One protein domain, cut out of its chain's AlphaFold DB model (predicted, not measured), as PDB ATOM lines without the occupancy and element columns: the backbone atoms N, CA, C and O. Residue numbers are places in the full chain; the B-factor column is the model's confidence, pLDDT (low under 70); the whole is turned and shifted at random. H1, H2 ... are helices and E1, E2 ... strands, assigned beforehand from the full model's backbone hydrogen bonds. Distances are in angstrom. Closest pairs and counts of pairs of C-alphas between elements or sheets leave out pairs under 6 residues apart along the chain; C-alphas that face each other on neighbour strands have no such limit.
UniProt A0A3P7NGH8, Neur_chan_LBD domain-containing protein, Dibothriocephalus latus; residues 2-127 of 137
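What this domain is: This is residues 2 to 127 of the 137 residues of the protein "Neur_chan_LBD domain-containing protein" of Dibothriocephalus latus (UniProt A0A3P7NGH8). A strongly twisted three-stranded sheet makes one end and the long helix H1 the other, with short H2 packed on residues 20 to 24 of H1, away from the sheet; residues 2 to 15 of H1 and loop 61 to 70 stick out. The 126 printed residues run H1, E1, E2, E3, H2; the sheet, E1 E3 E2, is antiparallel. The class is mixed, under half in named elements. It is loose, radius of gyration of the C-alphas 19.8 A, spanning 68 by 46 by 25 A.

How they stand to each other: Start at E3, residues 94 to 102. E1, residues 50 to 56, is antiparallel to it at 157 degrees; N 53 and O 99 are 2.9 A apart, within hydrogen-bond range. E2, residues 77 to 83, forms a hairpin with E3, antiparallel at 149 degrees; N 81 and O 96 are 2.9 A apart, within range. H1, residues 2 to 31, is not on the sheet; its residues 20 to 24 alone touch H2, residues 111 to 114, closest at the C-alphas of Glu 20 and Phe 114, 5.5 A. In H1 every O i to N i+4 pair is within range; H2 is too short for one.

Where its parts are: Find C-alpha 2 at (-0.072, -7.123, 24.684); H1 runs 42.0 A from there. E3 runs 25.7 A to C-alpha 102 at (-4.347, 12.811, -15.622).

The domain as a whole: Lys 2 and Val 88 have the C-alphas farthest apart, 70.3 A. The printed part has no cut. Links H1 to E1 and E1 to E2 are long. Find pLDDT under 70 at residues 2, 11 and 55 to 96.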
ATOM      1  N   LYS A   2      -0.244  -7.005  26.160       68.44
ATOM      2  CA  LYS A   2      -0.072  -7.123  24.684       68.44
ATOM      3  C   LYS A   2      -0.910  -6.144  23.831       68.44
ATOM      4  O   LYS A   2      -0.354  -5.513  22.943       68.44
ATOM      5  N   PHE A   3      -2.198  -5.958  24.138       78.25
ATOM      6  CA  PHE A   3      -3.077  -5.015  23.421       78.25
ATOM      7  C   PHE A   3      -2.556  -3.563  23.427       78.25
ATOM      8  O   PHE A   3      -2.525  -2.918  22.385       78.25
ATOM      9  N   MET A   4      -2.062  -3.080  24.574       75.31
ATOM     10  CA  MET A   4      -1.515  -1.723  24.725       75.31
ATOM     11  C   MET A   4      -0.316  -1.486  23.796       75.31
ATOM     12  O   MET A   4      -0.201  -0.422  23.198       75.31
ATOM     13  N   ALA A   5       0.551  -2.491  23.638       75.38
ATOM     14  CA  ALA A   5       1.706  -2.411  22.745       75.38
ATOM     15  C   ALA A   5       1.290  -2.351  21.264       75.38
ATOM     16  O   ALA A   5       1.868  -1.581  20.507       75.38
ATOM     17  N   ILE A   6       0.258  -3.105  20.864       78.06
ATOM     18  CA  ILE A   6      -0.285  -3.061  19.495       78.06
ATOM     19  C   ILE A   6      -0.868  -1.674  19.197       78.06
ATOM     20  O   ILE A   6      -0.541  -1.086  18.170       78.06
ATOM     21  N   VAL A   7      -1.670  -1.115  20.112       77.75
ATOM     22  CA  VAL A   7      -2.219   0.245  19.966       77.75
ATOM     23  C   VAL A   7      -1.101   1.287  19.874       77.75
ATOM     24  O   VAL A   7      -1.153   2.147  18.998       77.75
ATOM     25  N   LEU A   8      -0.061   1.189  20.710       73.88
ATOM     26  CA  LEU A   8       1.075   2.113  20.674       73.88
ATOM     27  C   LEU A   8       1.834   2.047  19.336       73.88
ATOM     28  O   LEU A   8       2.126   3.086  18.753       73.88
ATOM     29  N   VAL A   9       2.100   0.842  18.817       76.94
ATOM     30  CA  VAL A   9       2.758   0.647  17.511       76.94
ATOM     31  C   VAL A   9       1.905   1.205  16.370       76.94
ATOM     32  O   VAL A   9       2.440   1.882  15.496       76.94
ATOM     33  N   LEU A  10       0.584   0.999  16.388       74.88
ATOM     34  CA  LEU A  10      -0.316   1.577  15.383       74.88
ATOM     35  C   LEU A  10      -0.307   3.114  15.415       74.88
ATOM     36  O   LEU A  10      -0.236   3.735  14.358       74.88
ATOM     37  N   GLN A  11      -0.314   3.730  16.602       66.69
ATOM     38  CA  GLN A  11      -0.223   5.189  16.750       66.69
ATOM     39  C   GLN A  11       1.127   5.738  16.260       66.69
ATOM     40  O   GLN A  11       1.154   6.706  15.503       66.69
ATOM     41  N   VAL A  12       2.245   5.095  16.618       76.31
ATOM     42  CA  VAL A  12       3.588   5.490  16.150       76.31
ATOM     43  C   VAL A  12       3.705   5.366  14.627       76.31
ATOM     44  O   VAL A  12       4.173   6.300  13.975       76.31
ATOM     45  N   ASN A  13       3.221   4.268  14.040       73.75
ATOM     46  CA  ASN A  13       3.235   4.065  12.591       73.75
ATOM     47  C   ASN A  13       2.356   5.092  11.858       73.75
ATOM     48  O   ASN A  13       2.762   5.610  10.819       73.75
ATOM     49  N   TYR A  14       1.183   5.427  12.406       76.94
ATOM     50  CA  TYR A  14       0.293   6.447  11.843       76.94
ATOM     51  C   TYR A  14       0.940   7.840  11.854       76.94
ATOM     52  O   TYR A  14       0.979   8.510  10.822       76.94
ATOM     53  N   VAL A  15       1.524   8.250  12.986       77.81
ATOM     54  CA  VAL A  15       2.240   9.533  13.110       77.81
ATOM     55  C   VAL A  15       3.464   9.586  12.186       77.81
ATOM     56  O   VAL A  15       3.701  10.615  11.556       77.81
ATOM     57  N   SER A  16       4.214   8.487  12.046       81.50
ATOM     58  CA  SER A  16       5.346   8.427  11.113       81.50
ATOM     59  C   SER A  16       4.892   8.530   9.654       81.50
ATOM     60  O   SER A  16       5.479   9.295   8.897       81.50
ATOM     61  N   SER A  17       3.833   7.814   9.264       85.31
ATOM     62  CA  SER A  17       3.274   7.872   7.904       85.31
ATOM     63  C   SER A  17       2.795   9.285   7.550       85.31
ATOM     64  O   SER A  17       3.174   9.831   6.514       85.31
ATOM     65  N   TYR A  18       2.059   9.934   8.460       84.94
ATOM     66  CA  TYR A  18       1.632  11.326   8.299       84.94
ATOM     67  C   TYR A  18       2.817  12.292   8.139       84.94
ATOM     68  O   TYR A  18       2.802  13.155   7.262       84.94
ATOM     69  N   LYS A  19       3.875  12.125   8.944       91.69
ATOM     70  CA  LYS A  19       5.087  12.950   8.858       91.69
ATOM     71  C   LYS A  19       5.793  12.800   7.506       91.69
ATOM     72  O   LYS A  19       6.191  13.806   6.920       91.69
ATOM     73  N   GLU A  20       5.938  11.579   6.995       92.06
ATOM     74  CA  GLU A  20       6.595  11.351   5.703       92.06
ATOM     75  C   GLU A  20       5.731  11.820   4.520       92.06
ATOM     76  O   GLU A  20       6.272  12.378   3.567       92.06
ATOM     77  N   ALA A  21       4.398  11.730   4.614       90.06
ATOM     78  CA  ALA A  21       3.481  12.333   3.643       90.06
ATOM     79  C   ALA A  21       3.556  13.875   3.645       90.06
ATOM     80  O   ALA A  21       3.575  14.495   2.581       90.06
ATOM     81  N   SER A  22       3.682  14.497   4.823       93.44
ATOM     82  CA  SER A  22       3.934  15.940   4.963       93.44
ATOM     83  C   SER A  22       5.282  16.338   4.347       93.44
ATOM     84  O   SER A  22       5.356  17.314   3.604       93.44
ATOM     85  N   ARG A  23       6.345  15.556   4.587       94.75
ATOM     86  CA  ARG A  23       7.667  15.787   3.981       94.75
ATOM     87  C   ARG A  23       7.637  15.637   2.457       94.75
ATOM     88  O   ARG A  23       8.293  16.410   1.766       94.75
ATOM     89  N   LEU A  24       6.885  14.670   1.933       93.56
ATOM     90  CA  LEU A  24       6.673  14.505   0.494       93.56
ATOM     91  C   LEU A  24       5.966  15.725  -0.111       93.56
ATOM     92  O   LEU A  24       6.428  16.247  -1.122       93.56
ATOM     93  N   TYR A  25       4.893  16.206   0.525       93.12
ATOM     94  CA  TYR A  25       4.189  17.421   0.110       93.12
ATOM     95  C   TYR A  25       5.136  18.629   0.029       93.12
ATOM     96  O   TYR A  25       5.173  19.309  -0.996       93.12
ATOM     97  N   ASP A  26       5.957  18.857   1.059       94.50
ATOM     98  CA  ASP A  26       6.941  19.945   1.063       94.50
ATOM     99  C   ASP A  26       7.991  19.804  -0.047       94.50
ATOM    100  O   ASP A  26       8.369  20.797  -0.671       94.50
ATOM    101  N   VAL A  27       8.450  18.584  -0.344       94.06
ATOM    102  CA  VAL A  27       9.381  18.351  -1.457       94.06
ATOM    103  C   VAL A  27       8.721  18.670  -2.802       94.06
ATOM    104  O   VAL A  27       9.276  19.452  -3.573       94.06
ATOM    105  N   LEU A  28       7.546  18.098  -3.086       93.31
ATOM    106  CA  LEU A  28       6.872  18.246  -4.381       93.31
ATOM    107  C   LEU A  28       6.387  19.678  -4.635       93.31
ATOM    108  O   LEU A  28       6.584  20.207  -5.725       93.31
ATOM    109  N   MET A  29       5.769  20.318  -3.640       92.25
ATOM    110  CA  MET A  29       5.156  21.635  -3.815       92.25
ATOM    111  C   MET A  29       6.170  22.764  -3.605       92.25
ATOM    112  O   MET A  29       6.328  23.628  -4.471       92.25
ATOM    113  N   ASN A  30       6.880  22.742  -2.472       91.69
ATOM    114  CA  ASN A  30       7.706  23.865  -2.033       91.69
ATOM    115  C   ASN A  30       9.138  23.785  -2.583       91.69
ATOM    116  O   ASN A  30       9.623  24.778  -3.123       91.69
ATOM    117  N   GLN A  31       9.813  22.631  -2.501       90.25
ATOM    118  CA  GLN A  31      11.225  22.505  -2.910       90.25
ATOM    119  C   GLN A  31      11.418  22.365  -4.426       90.25
ATOM    120  O   GLN A  31      12.341  22.959  -4.974       90.25
ATOM    121  N   GLN A  32      10.546  21.626  -5.121       86.88
ATOM    122  CA  GLN A  32      10.565  21.541  -6.591       86.88
ATOM    123  C   GLN A  32       9.905  22.750  -7.285       86.88
ATOM    124  O   GLN A  32       9.871  22.804  -8.515       86.88
ATOM    125  N   HIS A  33       9.390  23.717  -6.514       90.50
ATOM    126  CA  HIS A  33       8.713  24.928  -6.997       90.50
ATOM    127  C   HIS A  33       7.603  24.620  -8.021       90.50
ATOM    128  O   HIS A  33       7.625  25.094  -9.163       90.50
ATOM    129  N   TYR A  34       6.629  23.795  -7.620       92.81
ATOM    130  CA  TYR A  34       5.567  23.342  -8.515       92.81
ATOM    131  C   TYR A  34       4.767  24.521  -9.101       92.81
ATOM    132  O   TYR A  34       4.132  25.297  -8.386       92.81
ATOM    133  N   ASN A  35       4.769  24.641 -10.431       92.69
ATOM    134  CA  ASN A  35       4.075  25.711 -11.145       92.69
ATOM    135  C   ASN A  35       2.769  25.207 -11.775       92.69
ATOM    136  O   ASN A  35       2.781  24.629 -12.866       92.69
ATOM    137  N   LYS A  36       1.650  25.520 -11.110       90.06
ATOM    138  CA  LYS A  36       0.281  25.168 -11.515       90.06
ATOM    139  C   LYS A  36      -0.246  25.837 -12.790       90.06
ATOM    140  O   LYS A  36      -1.327  25.495 -13.243       90.06
ATOM    141  N   ILE A  37       0.478  26.791 -13.374       90.88
ATOM    142  CA  ILE A  37       0.081  27.451 -14.632       90.88
ATOM    143  C   ILE A  37       0.626  26.669 -15.844       90.88
ATOM    144  O   ILE A  37       0.083  26.747 -16.943       90.88
ATOM    145  N   VAL A  38       1.688  25.875 -15.660       90.31
ATOM    146  CA  VAL A  38       2.388  25.185 -16.753       90.31
ATOM    147  C   VAL A  38       2.070  23.692 -16.749       90.31
ATOM    148  O   VAL A  38       2.567  22.957 -15.888       90.31
ATOM    149  N   ARG A  39       1.320  23.253 -17.773       91.38
ATOM    150  CA  ARG A  39       0.928  21.852 -18.006       91.38
ATOM    151  C   ARG A  39       2.088  20.858 -17.769       91.38
ATOM    152  O   ARG A  39       3.205  21.105 -18.238       91.38
ATOM    153  N   PRO A  40       1.861  19.733 -17.072       91.81
ATOM    154  CA  PRO A  40       2.919  18.803 -16.681       91.81
ATOM    155  C   PRO A  40       3.266  17.794 -17.792       91.81
ATOM    156  O   PRO A  40       2.986  16.603 -17.687       91.81
ATOM    157  N   VAL A  41       3.917  18.273 -18.855       90.50
ATOM    158  CA  VAL A  41       4.508  17.458 -19.940       90.50
ATOM    159  C   VAL A  41       6.035  17.577 -19.936       90.50
ATOM    160  O   VAL A  41       6.557  18.574 -19.432       90.50
ATOM    161  N   ARG A  42       6.770  16.597 -20.485       87.44
ATOM    162  CA  ARG A  42       8.247  16.664 -20.551       87.44
ATOM    163  C   ARG A  42       8.682  17.594 -21.676       87.44
ATOM    164  O   ARG A  42       9.622  18.362 -21.507       87.44
ATOM    165  N   ASN A  43       7.973  17.540 -22.801       88.62
ATOM    166  CA  ASN A  43       8.241  18.337 -23.992       88.62
ATOM    167  C   ASN A  43       6.981  19.071 -24.461       88.62
ATOM    168  O   ASN A  43       5.877  18.536 -24.399       88.62
ATOM    169  N   PHE A  44       7.125  20.275 -25.022       86.44
ATOM    170  CA  PHE A  44       5.975  21.047 -25.521       86.44
ATOM    171  C   PHE A  44       5.247  20.406 -26.723       86.44
ATOM    172  O   PHE A  44       4.128  20.816 -27.034       86.44
ATOM    173  N   SER A  45       5.847  19.398 -27.359       92.38
ATOM    174  CA  SER A  45       5.235  18.605 -28.434       92.38
ATOM    175  C   SER A  45       4.410  17.409 -27.933       92.38
ATOM    176  O   SER A  45       3.747  16.760 -28.735       92.38
ATOM    177  N   GLU A  46       4.457  17.083 -26.638       89.56
ATOM    178  CA  GLU A  46       3.711  15.960 -26.060       89.56
ATOM    179  C   GLU A  46       2.263  16.357 -25.736       89.56
ATOM    180  O   GLU A  46       1.991  17.422 -25.174       89.56
ATOM    181  N   SER A  47       1.325  15.467 -26.057       87.88
ATOM    182  CA  SER A  47      -0.072  15.563 -25.637       87.88
ATOM    183  C   SER A  47      -0.243  15.067 -24.201       87.88
ATOM    184  O   SER A  47       0.134  13.937 -23.891       87.88
ATOM    185  N   LEU A  48      -0.883  15.867 -23.348       87.69
ATOM    186  CA  LEU A  48      -1.351  15.421 -22.038       87.69
ATOM    187  C   LEU A  48      -2.744  14.799 -22.193       87.69
ATOM    188  O   LEU A  48      -3.692  15.491 -22.566       87.69
ATOM    189  N   THR A  49      -2.866  13.501 -21.918       86.88
ATOM    190  CA  THR A  49      -4.156  12.799 -21.917       86.88
ATOM    191  C   THR A  49      -4.890  13.062 -20.606       86.88
ATOM    192  O   THR A  49      -4.357  12.787 -19.532       86.88
ATOM    193  N   VAL A  50      -6.120  13.561 -20.708       85.00
ATOM    194  CA  VAL A  50      -7.043  13.733 -19.582       85.00
ATOM    195  C   VAL A  50      -8.162  12.709 -19.724       85.00
ATOM    196  O   VAL A  50      -8.853  12.683 -20.743       85.00
ATOM    197  N   PHE A  51      -8.358  11.881 -18.704       81.62
ATOM    198  CA  PHE A  51      -9.539  11.039 -18.581       81.62
ATOM    199  C   PHE A  51     -10.645  11.825 -17.872       81.62
ATOM    200  O   PHE A  51     -10.421  12.495 -16.861       81.62
ATOM    201  N   PHE A  52     -11.846  11.757 -18.438       78.00
ATOM    202  CA  PHE A  52     -13.009  12.532 -18.025       78.00
ATOM    203  C   PHE A  52     -14.190  11.587 -17.813       78.00
ATOM    204  O   PHE A  52     -14.566  10.839 -18.718       78.00
ATOM    205  N   GLY A  53     -14.765  11.620 -16.614       71.00
ATOM    206  CA  GLY A  53     -15.963  10.872 -16.251       71.00
ATOM    207  C   GLY A  53     -17.064  11.814 -15.784       71.00
ATOM    208  O   GLY A  53     -16.795  12.795 -15.094       71.00
ATOM    209  N   LEU A  54     -18.311  11.497 -16.129       70.25
ATOM    210  CA  LEU A  54     -19.496  12.181 -15.615       70.25
ATOM    211  C   LEU A  54     -20.392  11.187 -14.884       70.25
ATOM    212  O   LEU A  54     -20.593  10.067 -15.354       70.25
ATOM    213  N   GLY A  55     -20.987  11.628 -13.780       68.81
ATOM    214  CA  GLY A  55     -22.025  10.879 -13.083       68.81
ATOM    215  C   GLY A  55     -23.103  11.796 -12.520       68.81
ATOM    216  O   GLY A  55     -22.812  12.842 -11.947       68.81
ATOM    217  N   LEU A  56     -24.369  11.420 -12.693       65.75
ATOM    218  CA  LEU A  56     -25.510  12.203 -12.217       65.75
ATOM    219  C   LEU A  56     -25.676  12.028 -10.703       65.75
ATOM    220  O   LEU A  56     -25.886  10.914 -10.224       65.75
ATOM    221  N   LEU A  57     -25.655  13.131  -9.950       61.84
ATOM    222  CA  LEU A  57     -25.762  13.098  -8.483       61.84
ATOM    223  C   LEU A  57     -27.143  12.640  -7.978       61.84
ATOM    224  O   LEU A  57     -27.299  12.359  -6.797       61.84
ATOM    225  N   GLN A  58     -28.132  12.512  -8.868       54.75
ATOM    226  CA  GLN A  58     -29.465  11.998  -8.543       54.75
ATOM    227  C   GLN A  58     -29.484  10.488  -8.225       54.75
ATOM    228  O   GLN A  58     -30.408  10.044  -7.549       54.75
ATOM    229  N   LEU A  59     -28.500   9.697  -8.689       48.44
ATOM    230  CA  LEU A  59     -28.443   8.236  -8.466       48.44
ATOM    231  C   LEU A  59     -27.020   7.660  -8.280       48.44
ATOM    232  O   LEU A  59     -26.820   6.453  -8.434       48.44
ATOM    233  N   MET A  60     -26.021   8.474  -7.924       44.44
ATOM    234  CA  MET A  60     -24.705   7.945  -7.538       44.44
ATOM    235  C   MET A  60     -24.568   7.762  -6.028       44.44
ATOM    236  O   MET A  60     -24.324   8.714  -5.291       44.44
ATOM    237  N   ASP A  61     -24.613   6.500  -5.603       42.78
ATOM    238  CA  ASP A  61     -23.865   6.054  -4.428       42.78
ATOM    239  C   ASP A  61     -22.379   6.401  -4.629       42.78
ATOM    240  O   ASP A  61     -21.769   6.012  -5.633       42.78
ATOM    241  N   VAL A  62     -21.804   7.172  -3.704       47.31
ATOM    242  CA  VAL A  62     -20.408   7.621  -3.783       47.31
ATOM    243  C   VAL A  62     -19.516   6.452  -3.392       47.31
ATOM    244  O   VAL A  62     -19.104   6.308  -2.241       47.31
ATOM    245  N   LYS A  63     -19.218   5.601  -4.380       42.41
ATOM    246  CA  LYS A  63     -18.337   4.444  -4.220       42.41
ATOM    247  C   LYS A  63     -16.929   4.885  -3.845       42.41
ATOM    248  O   LYS A  63     -16.074   5.114  -4.700       42.41
ATOM    249  N   PHE A  64     -16.702   4.954  -2.538       40.62
ATOM    250  CA  PHE A  64     -15.391   5.034  -1.915       40.62
ATOM    251  C   PHE A  64     -14.493   3.975  -2.568       40.62
ATOM    252  O   PHE A  64     -14.852   2.796  -2.582       40.62
ATOM    253  N   VAL A  65     -13.364   4.380  -3.163       46.06
ATOM    254  CA  VAL A  65     -12.541   3.502  -4.021       46.06
ATOM    255  C   VAL A  65     -11.676   2.564  -3.168       46.06
ATOM    256  O   VAL A  65     -10.451   2.606  -3.161       46.06
ATOM    257  N   GLY A  66     -12.344   1.693  -2.415       36.81
ATOM    258  CA  GLY A  66     -11.762   0.609  -1.635       36.81
ATOM    259  C   GLY A  66     -11.492  -0.623  -2.494       36.81
ATOM    260  O   GLY A  66     -12.013  -1.696  -2.202       36.81
ATOM    261  N   GLN A  67     -10.706  -0.486  -3.567       32.31
ATOM    262  CA  GLN A  67     -10.280  -1.641  -4.357       32.31
ATOM    263  C   GLN A  67      -8.842  -1.486  -4.859       32.31
ATOM    264  O   GLN A  67      -8.523  -0.591  -5.636       32.31
ATOM    265  N   LEU A  68      -7.973  -2.389  -4.399       39.16
ATOM    266  CA  LEU A  68      -6.556  -2.413  -4.746       39.16
ATOM    267  C   LEU A  68      -6.370  -2.740  -6.236       39.16
ATOM    268  O   LEU A  68      -6.642  -3.857  -6.679       39.16
ATOM    269  N   ARG A  69      -5.840  -1.776  -6.990       30.39
ATOM    270  CA  ARG A  69      -5.125  -2.000  -8.252       30.39
ATOM    271  C   ARG A  69      -3.685  -1.513  -8.101       30.39
ATOM    272  O   ARG A  69      -3.377  -0.750  -7.190       30.39
ATOM    273  N   LEU A  70      -2.804  -2.031  -8.956       29.27
ATOM    274  CA  LEU A  70      -1.368  -1.744  -8.914       29.27
ATOM    275  C   LEU A  70      -1.088  -0.256  -9.186       29.27
ATOM    276  O   LEU A  70      -1.915   0.437  -9.774       29.27
ATOM    277  N   ALA A  71       0.058   0.224  -8.699       29.38
ATOM    278  CA  ALA A  71       0.320   1.646  -8.499       29.38
ATOM    279  C   ALA A  71       0.370   2.470  -9.802       29.38
ATOM    280  O   ALA A  71       1.394   2.542 -10.478       29.38
ATOM    281  N   GLU A  72      -0.727   3.171 -10.078       34.94
ATOM    282  CA  GLU A  72      -0.787   4.341 -10.952       34.94
ATOM    283  C   GLU A  72      -1.041   5.577 -10.078       34.94
ATOM    284  O   GLU A  72      -1.909   5.553  -9.199       34.94
ATOM    285  N   MET A  73      -0.316   6.673 -10.317       38.44
ATOM    286  CA  MET A  73      -0.598   7.944  -9.648       38.44
ATOM    287  C   MET A  73      -1.856   8.573 -10.254       38.44
ATOM    288  O   MET A  73      -1.796   9.278 -11.259       38.44
ATOM    289  N   ARG A  74      -2.996   8.294  -9.626       42.78
ATOM    290  CA  ARG A  74      -4.323   8.740 -10.054       42.78
ATOM    291  C   ARG A  74      -4.790   9.879  -9.154       42.78
ATOM    292  O   ARG A  74      -5.305   9.638  -8.063       42.78
ATOM    293  N   LEU A  75      -4.592  11.115  -9.604       43.72
ATOM    294  CA  LEU A  75      -5.264  12.268  -9.013       43.72
ATOM    295  C   LEU A  75      -6.709  12.285  -9.518       43.72
ATOM    296  O   LEU A  75      -6.935  12.522 -10.699       43.72
ATOM    297  N   THR A  76      -7.667  12.039  -8.627       43.56
ATOM    298  CA  THR A  76      -9.099  12.099  -8.941       43.56
ATOM    299  C   THR A  76      -9.698  13.361  -8.338       43.56
ATOM    300  O   THR A  76      -9.797  13.475  -7.115       43.56
ATOM    301  N   ILE A  77     -10.119  14.303  -9.180       48.34
ATOM    302  CA  ILE A  77     -10.878  15.479  -8.736       48.34
ATOM    303  C   ILE A  77     -12.373  15.190  -8.803       48.34
ATOM    304  O   ILE A  77     -12.852  14.619  -9.778       48.34
ATOM    305  N   PHE A  78     -13.094  15.652  -7.783       49.53
ATOM    306  CA  PHE A  78     -14.547  15.620  -7.689       49.53
ATOM    307  C   PHE A  78     -15.085  17.051  -7.643       49.53
ATOM    308  O   PHE A  78     -14.835  17.766  -6.673       49.53
ATOM    309  N   SER A  79     -15.837  17.476  -8.661       50.81
ATOM    310  CA  SER A  79     -16.533  18.771  -8.646       50.81
ATOM    311  C   SER A  79     -18.011  18.628  -9.002       50.81
ATOM    312  O   SER A  79     -18.387  17.911  -9.930       50.81
ATOM    313  N   SER A  80     -18.871  19.307  -8.239       51.62
ATOM    314  CA  SER A  80     -20.305  19.399  -8.513       51.62
ATOM    315  C   SER A  80     -20.581  20.563  -9.463       51.62
ATOM    316  O   SER A  80     -20.455  21.724  -9.073       51.62
ATOM    317  N   ALA A  81     -20.988  20.260 -10.691       53.53
ATOM    318  CA  ALA A  81     -21.419  21.251 -11.666       53.53
ATOM    319  C   ALA A  81     -22.953  21.281 -11.754       53.53
ATOM    320  O   ALA A  81     -23.592  20.241 -11.945       53.53
ATOM    321  N   ILE A  82     -23.535  22.478 -11.627       51.03
ATOM    322  CA  ILE A  82     -24.963  22.712 -11.868       51.03
ATOM    323  C   ILE A  82     -25.135  23.075 -13.339       51.03
ATOM    324  O   ILE A  82     -24.802  24.179 -13.769       51.03
ATOM    325  N   PHE A  83     -25.686  22.150 -14.107       55.06
ATOM    326  CA  PHE A  83     -26.158  22.417 -15.454       55.06
ATOM    327  C   PHE A  83     -27.540  23.052 -15.295       55.06
ATOM    328  O   PHE A  83     -28.483  22.338 -14.986       55.06
ATOM    329  N   GLN A  84     -27.660  24.377 -15.424       45.19
ATOM    330  CA  GLN A  84     -28.948  25.090 -15.471       45.19
ATOM    331  C   GLN A  84     -29.422  25.242 -16.902       45.19
ATOM    332  O   GLN A  84     -28.562  25.397 -17.773       45.19
ATOM    333  N   LYS A  85     -30.756  25.224 -17.104       42.41
ATOM    334  CA  LYS A  85     -31.450  24.376 -18.096       42.41
ATOM    335  C   LYS A  85     -33.028  24.644 -18.017       42.41
ATOM    336  O   LYS A  85     -33.597  23.968 -17.162       42.41
ATOM    337  N   ASP A  86     -33.740  25.562 -18.724       52.78
ATOM    338  CA  ASP A  86     -35.200  25.951 -18.593       52.78
ATOM    339  C   ASP A  86     -36.245  25.412 -19.629       52.78
ATOM    340  O   ASP A  86     -36.137  25.665 -20.832       52.78
ATOM    341  N   GLU A  87     -37.372  24.813 -19.214       50.59
ATOM    342  CA  GLU A  87     -38.281  24.111 -20.157       50.59
ATOM    343  C   GLU A  87     -39.080  24.986 -21.150       50.59
ATOM    344  O   GLU A  87     -39.404  24.502 -22.236       50.59
ATOM    345  N   VAL A  88     -39.326  26.277 -20.881       55.94
ATOM    346  CA  VAL A  88     -39.982  27.190 -21.857       55.94
ATOM    347  C   VAL A  88     -39.112  27.409 -23.109       55.94
ATOM    348  O   VAL A  88     -39.632  27.731 -24.173       55.94
ATOM    349  N   ASN A  89     -37.801  27.151 -23.008       49.41
ATOM    350  CA  ASN A  89     -36.861  27.126 -24.132       49.41
ATOM    351  C   ASN A  89     -36.307  25.704 -24.422       49.41
ATOM    352  O   ASN A  89     -35.283  25.586 -25.085       49.41
ATOM    353  N   GLN A  90     -36.971  24.631 -23.952       39.69
ATOM    354  CA  GLN A  90     -36.548  23.208 -24.030       39.69
ATOM    355  C   GLN A  90     -35.218  22.850 -23.355       39.69
ATOM    356  O   GLN A  90     -34.371  22.095 -23.847       39.69
ATOM    357  N   VAL A  91     -35.007  23.422 -22.190       46.12
ATOM    358  CA  VAL A  91     -33.707  23.469 -21.545       46.12
ATOM    359  C   VAL A  91     -33.927  22.780 -20.131       46.12
ATOM    360  O   VAL A  91     -35.025  22.838 -19.594       46.12
ATOM    361  N   ILE A  92     -32.993  21.960 -19.577       52.47
ATOM    362  CA  ILE A  92     -33.170  20.988 -18.426       52.47
ATOM    363  C   ILE A  92     -32.109  21.149 -17.309       52.47
ATOM    364  O   ILE A  92     -30.916  21.074 -17.612       52.47
ATOM    365  N   THR A  93     -32.487  21.285 -16.029       53.34
ATOM    366  CA  THR A  93     -31.526  21.517 -14.920       53.34
ATOM    367  C   THR A  93     -31.072  20.232 -14.192       53.34
ATOM    368  O   THR A  93     -31.902  19.399 -13.836       53.34
ATOM    369  N   SER A  94     -29.763  20.052 -13.942       59.38
ATOM    370  CA  SER A  94     -29.193  18.856 -13.287       59.38
ATOM    371  C   SER A  94     -27.868  19.095 -12.538       59.38
ATOM    372  O   SER A  94     -27.025  19.882 -12.969       59.38
ATOM    373  N   ASN A  95     -27.659  18.343 -11.451       62.91
ATOM    374  CA  ASN A  95     -26.408  18.285 -10.689       62.91
ATOM    375  C   ASN A  95     -25.551  17.101 -11.164       62.91
ATOM    376  O   ASN A  95     -25.954  15.939 -11.034       62.91
ATOM    377  N   VAL A  96     -24.349  17.384 -11.666       67.75
ATOM    378  CA  VAL A  96     -23.421  16.370 -12.192       67.75
ATOM    379  C   VAL A  96     -22.116  16.400 -11.405       67.75
ATOM    380  O   VAL A  96     -21.563  17.468 -11.150       67.75
ATOM    381  N   LEU A  97     -21.614  15.221 -11.047       70.50
ATOM    382  CA  LEU A  97     -20.256  15.032 -10.565       70.50
ATOM    383  C   LEU A  97     -19.325  14.882 -11.769       70.50
ATOM    384  O   LEU A  97     -19.470  13.936 -12.549       70.50
ATOM    385  N   VAL A  98     -18.375  15.800 -11.909       72.94
ATOM    386  CA  VAL A  98     -17.262  15.661 -12.847       72.94
ATOM    387  C   VAL A  98     -16.119  14.941 -12.139       72.94
ATOM    388  O   VAL A  98     -15.719  15.336 -11.043       72.94
ATOM    389  N   SER A  99     -15.605  13.896 -12.784       76.00
ATOM    390  CA  SER A  99     -14.368  13.209 -12.433       76.00
ATOM    391  C   SER A  99     -13.299  13.572 -13.458       76.00
ATOM    392  O   SER A  99     -13.484  13.330 -14.651       76.00
ATOM    393  N   LEU A 100     -12.177  14.119 -12.994       75.62
ATOM    394  CA  LEU A 100     -10.997  14.401 -13.816       75.62
ATOM    395  C   LEU A 100      -9.791  13.621 -13.310       75.62
ATOM    396  O   LEU A 100      -9.581  13.537 -12.100       75.62
ATOM    397  N   GLU A 101      -9.003  13.104 -14.251       83.50
ATOM    398  CA  GLU A 101      -7.798  12.325 -13.985       83.50
ATOM    399  C   GLU A 101      -6.757  12.530 -15.097       83.50
ATOM    400  O   GLU A 101      -7.077  12.485 -16.284       83.50
ATOM    401  N   TRP A 102      -5.499  12.746 -14.718       89.06
ATOM    402  CA  TRP A 102      -4.347  12.811 -15.622       89.06
ATOM    403  C   TRP A 102      -3.063  12.454 -14.861       89.06
ATOM    404  O   TRP A 102      -3.037  12.456 -13.628       89.06
ATOM    405  N   THR A 103      -1.979  12.199 -15.595       88.00
ATOM    406  CA  THR A 103      -0.647  11.984 -15.012       88.00
ATOM    407  C   THR A 103       0.146  13.289 -15.006       88.00
ATOM    408  O   THR A 103       0.401  13.862 -16.064       88.00
ATOM    409  N   ASP A 104       0.583  13.743 -13.831       91.19
ATOM    410  CA  ASP A 104       1.506  14.873 -13.687       91.19
ATOM    411  C   ASP A 104       2.948  14.367 -13.528       91.19
ATOM    412  O   ASP A 104       3.267  13.680 -12.563       91.19
ATOM    413  N   ILE A 105       3.847  14.692 -14.460       88.12
ATOM    414  CA  ILE A 105       5.238  14.206 -14.404       88.12
ATOM    415  C   ILE A 105       6.088  14.816 -13.277       88.12
ATOM    416  O   ILE A 105       7.157  14.286 -12.992       88.12
ATOM    417  N   LYS A 106       5.688  15.960 -12.709       88.69
ATOM    418  CA  LYS A 106       6.453  16.683 -11.679       88.69
ATOM    419  C   LYS A 106       6.120  16.134 -10.298       88.69
ATOM    420  O   LYS A 106       6.990  16.033  -9.445       88.69
ATOM    421  N   LEU A 107       4.877  15.699 -10.104       91.38
ATOM    422  CA  LEU A 107       4.409  15.082  -8.864       91.38
ATOM    423  C   LEU A 107       4.867  13.619  -8.705       91.38
ATOM    424  O   LEU A 107       4.215  12.864  -8.004       91.38
ATOM    425  N   THR A 108       5.962  13.178  -9.337       90.06
ATOM    426  CA  THR A 108       6.435  11.784  -9.236       90.06
ATOM    427  C   THR A 108       7.519  11.612  -8.175       90.06
ATOM    428  O   THR A 108       8.489  12.369  -8.146       90.06
ATOM    429  N   TRP A 109       7.405  10.566  -7.354       92.94
ATOM    430  CA  TRP A 109       8.389  10.188  -6.333       92.94
ATOM    431  C   TRP A 109       8.564   8.663  -6.263       92.94
ATOM    432  O   TRP A 109       7.849   7.907  -6.922       92.94
ATOM    433  N   ARG A 110       9.523   8.209  -5.450       92.25
ATOM    434  CA  ARG A 110       9.712   6.800  -5.082       92.25
ATOM    435  C   ARG A 110       9.169   6.577  -3.667       92.25
ATOM    436  O   ARG A 110       9.626   7.284  -2.766       92.25
ATOM    437  N   PRO A 111       8.212   5.662  -3.426       91.25
ATOM    438  CA  PRO A 111       7.663   5.435  -2.086       91.25
ATOM    439  C   PRO A 111       8.730   5.086  -1.041       91.25
ATOM    440  O   PRO A 111       8.596   5.457   0.124       91.25
ATOM    441  N   GLU A 112       9.813   4.426  -1.453       92.62
ATOM    442  CA  GLU A 112      10.944   4.033  -0.607       92.62
ATOM    443  C   GLU A 112      11.631   5.246   0.042       92.62
ATOM    444  O   GLU A 112      11.963   5.207   1.227       92.62
ATOM    445  N   ASP A 113      11.762   6.350  -0.702       92.62
ATOM    446  CA  ASP A 113      12.394   7.594  -0.240       92.62
ATOM    447  C   ASP A 113      11.507   8.374   0.758       92.62
ATOM    448  O   ASP A 113      11.968   9.329   1.389       92.62
ATOM    449  N   PHE A 114      10.235   7.976   0.915       92.38
ATOM    450  CA  PHE A 114       9.201   8.641   1.723       92.38
ATOM    451  C   PHE A 114       8.388   7.648   2.573       92.38
ATOM    452  O   PHE A 114       7.168   7.749   2.685       92.38
ATOM    453  N   GLY A 115       9.059   6.664   3.182       88.12
ATOM    454  CA  GLY A 115       8.459   5.805   4.217       88.12
ATOM    455  C   GLY A 115       7.325   4.888   3.740       88.12
ATOM    456  O   GLY A 115       6.516   4.450   4.554       88.12
ATOM    457  N   GLY A 116       7.247   4.603   2.438       89.06
ATOM    458  CA  GLY A 116       6.194   3.792   1.826       89.06
ATOM    459  C   GLY A 116       4.933   4.568   1.430       89.06
ATOM    460  O   GLY A 116       3.931   3.943   1.093       89.06
ATOM    461  N   VAL A 117       4.948   5.906   1.451       87.69
ATOM    462  CA  VAL A 117       3.812   6.722   0.987       87.69
ATOM    463  C   VAL A 117       3.601   6.515  -0.518       87.69
ATOM    464  O   VAL A 117       4.440   6.902  -1.326       87.69
ATOM    465  N   THR A 118       2.470   5.918  -0.902       86.00
ATOM    466  CA  THR A 118       2.061   5.681  -2.305       86.00
ATOM    467  C   THR A 118       1.011   6.664  -2.816       86.00
ATOM    468  O   THR A 118       0.768   6.741  -4.017       86.00
ATOM    469  N   ASN A 119       0.361   7.407  -1.919       84.06
ATOM    470  CA  ASN A 119      -0.752   8.298  -2.226       84.06
ATOM    471  C   ASN A 119      -0.640   9.563  -1.373       84.06
ATOM    472  O   ASN A 119      -0.380   9.478  -0.173       84.06
ATOM    473  N   LEU A 120      -0.876  10.723  -1.983       85.38
ATOM    474  CA  LEU A 120      -0.872  12.023  -1.318       85.38
ATOM    475  C   LEU A 120      -2.118  12.806  -1.742       85.38
ATOM    476  O   LEU A 120      -2.453  12.845  -2.924       85.38
ATOM    477  N   PHE A 121      -2.798  13.423  -0.778       83.62
ATOM    478  CA  PHE A 121      -3.945  14.292  -1.033       83.62
ATOM    479  C   PHE A 121      -3.469  15.746  -1.079       83.62
ATOM    480  O   PHE A 121      -2.883  16.234  -0.115       83.62
ATOM    481  N   ILE A 122      -3.721  16.426  -2.197       84.81
ATOM    482  CA  ILE A 122      -3.352  17.828  -2.427       84.81
ATOM    483  C   ILE A 122      -4.618  18.584  -2.868       84.81
ATOM    484  O   ILE A 122      -5.320  18.080  -3.749       84.81
ATOM    485  N   PRO A 123      -4.928  19.766  -2.297       82.12
ATOM    486  CA  PRO A 123      -6.014  20.620  -2.777       82.12
ATOM    487  C   PRO A 123      -5.824  20.999  -4.253       82.12
ATOM    488  O   PRO A 123      -4.731  21.398  -4.667       82.12
ATOM    489  N   SER A 124      -6.877  20.867  -5.059       77.69
ATOM    490  CA  SER A 124      -6.818  21.062  -6.515       77.69
ATOM    491  C   SER A 124      -6.457  22.495  -6.908       77.69
ATOM    492  O   SER A 124      -5.852  22.713  -7.954       77.69
ATOM    493  N   GLU A 125      -6.733  23.470  -6.044       81.38
ATOM    494  CA  GLU A 125      -6.394  24.882  -6.210       81.38
ATOM    495  C   GLU A 125      -4.877  25.132  -6.244       81.38
ATOM    496  O   GLU A 125      -4.441  26.202  -6.680       81.38
ATOM    497  N   LEU A 126      -4.065  24.177  -5.779       84.75
ATOM    498  CA  LEU A 126      -2.601  24.244  -5.782       84.75
ATOM    499  C   LEU A 126      -1.966  23.542  -6.991       84.75
ATOM    500  O   LEU A 126      -0.773  23.729  -7.232       84.75
ATOM    501  N   LEU A 127      -2.740  22.766  -7.754       89.56
ATOM    502  CA  LEU A 127      -2.262  21.942  -8.864       89.56
ATOM    503  C   LEU A 127      -2.609  22.543 -10.230       89.56
ATOM    504  O   LEU A 127      -3.508  23.376 -10.341       89.56
TER     505      LEU A 127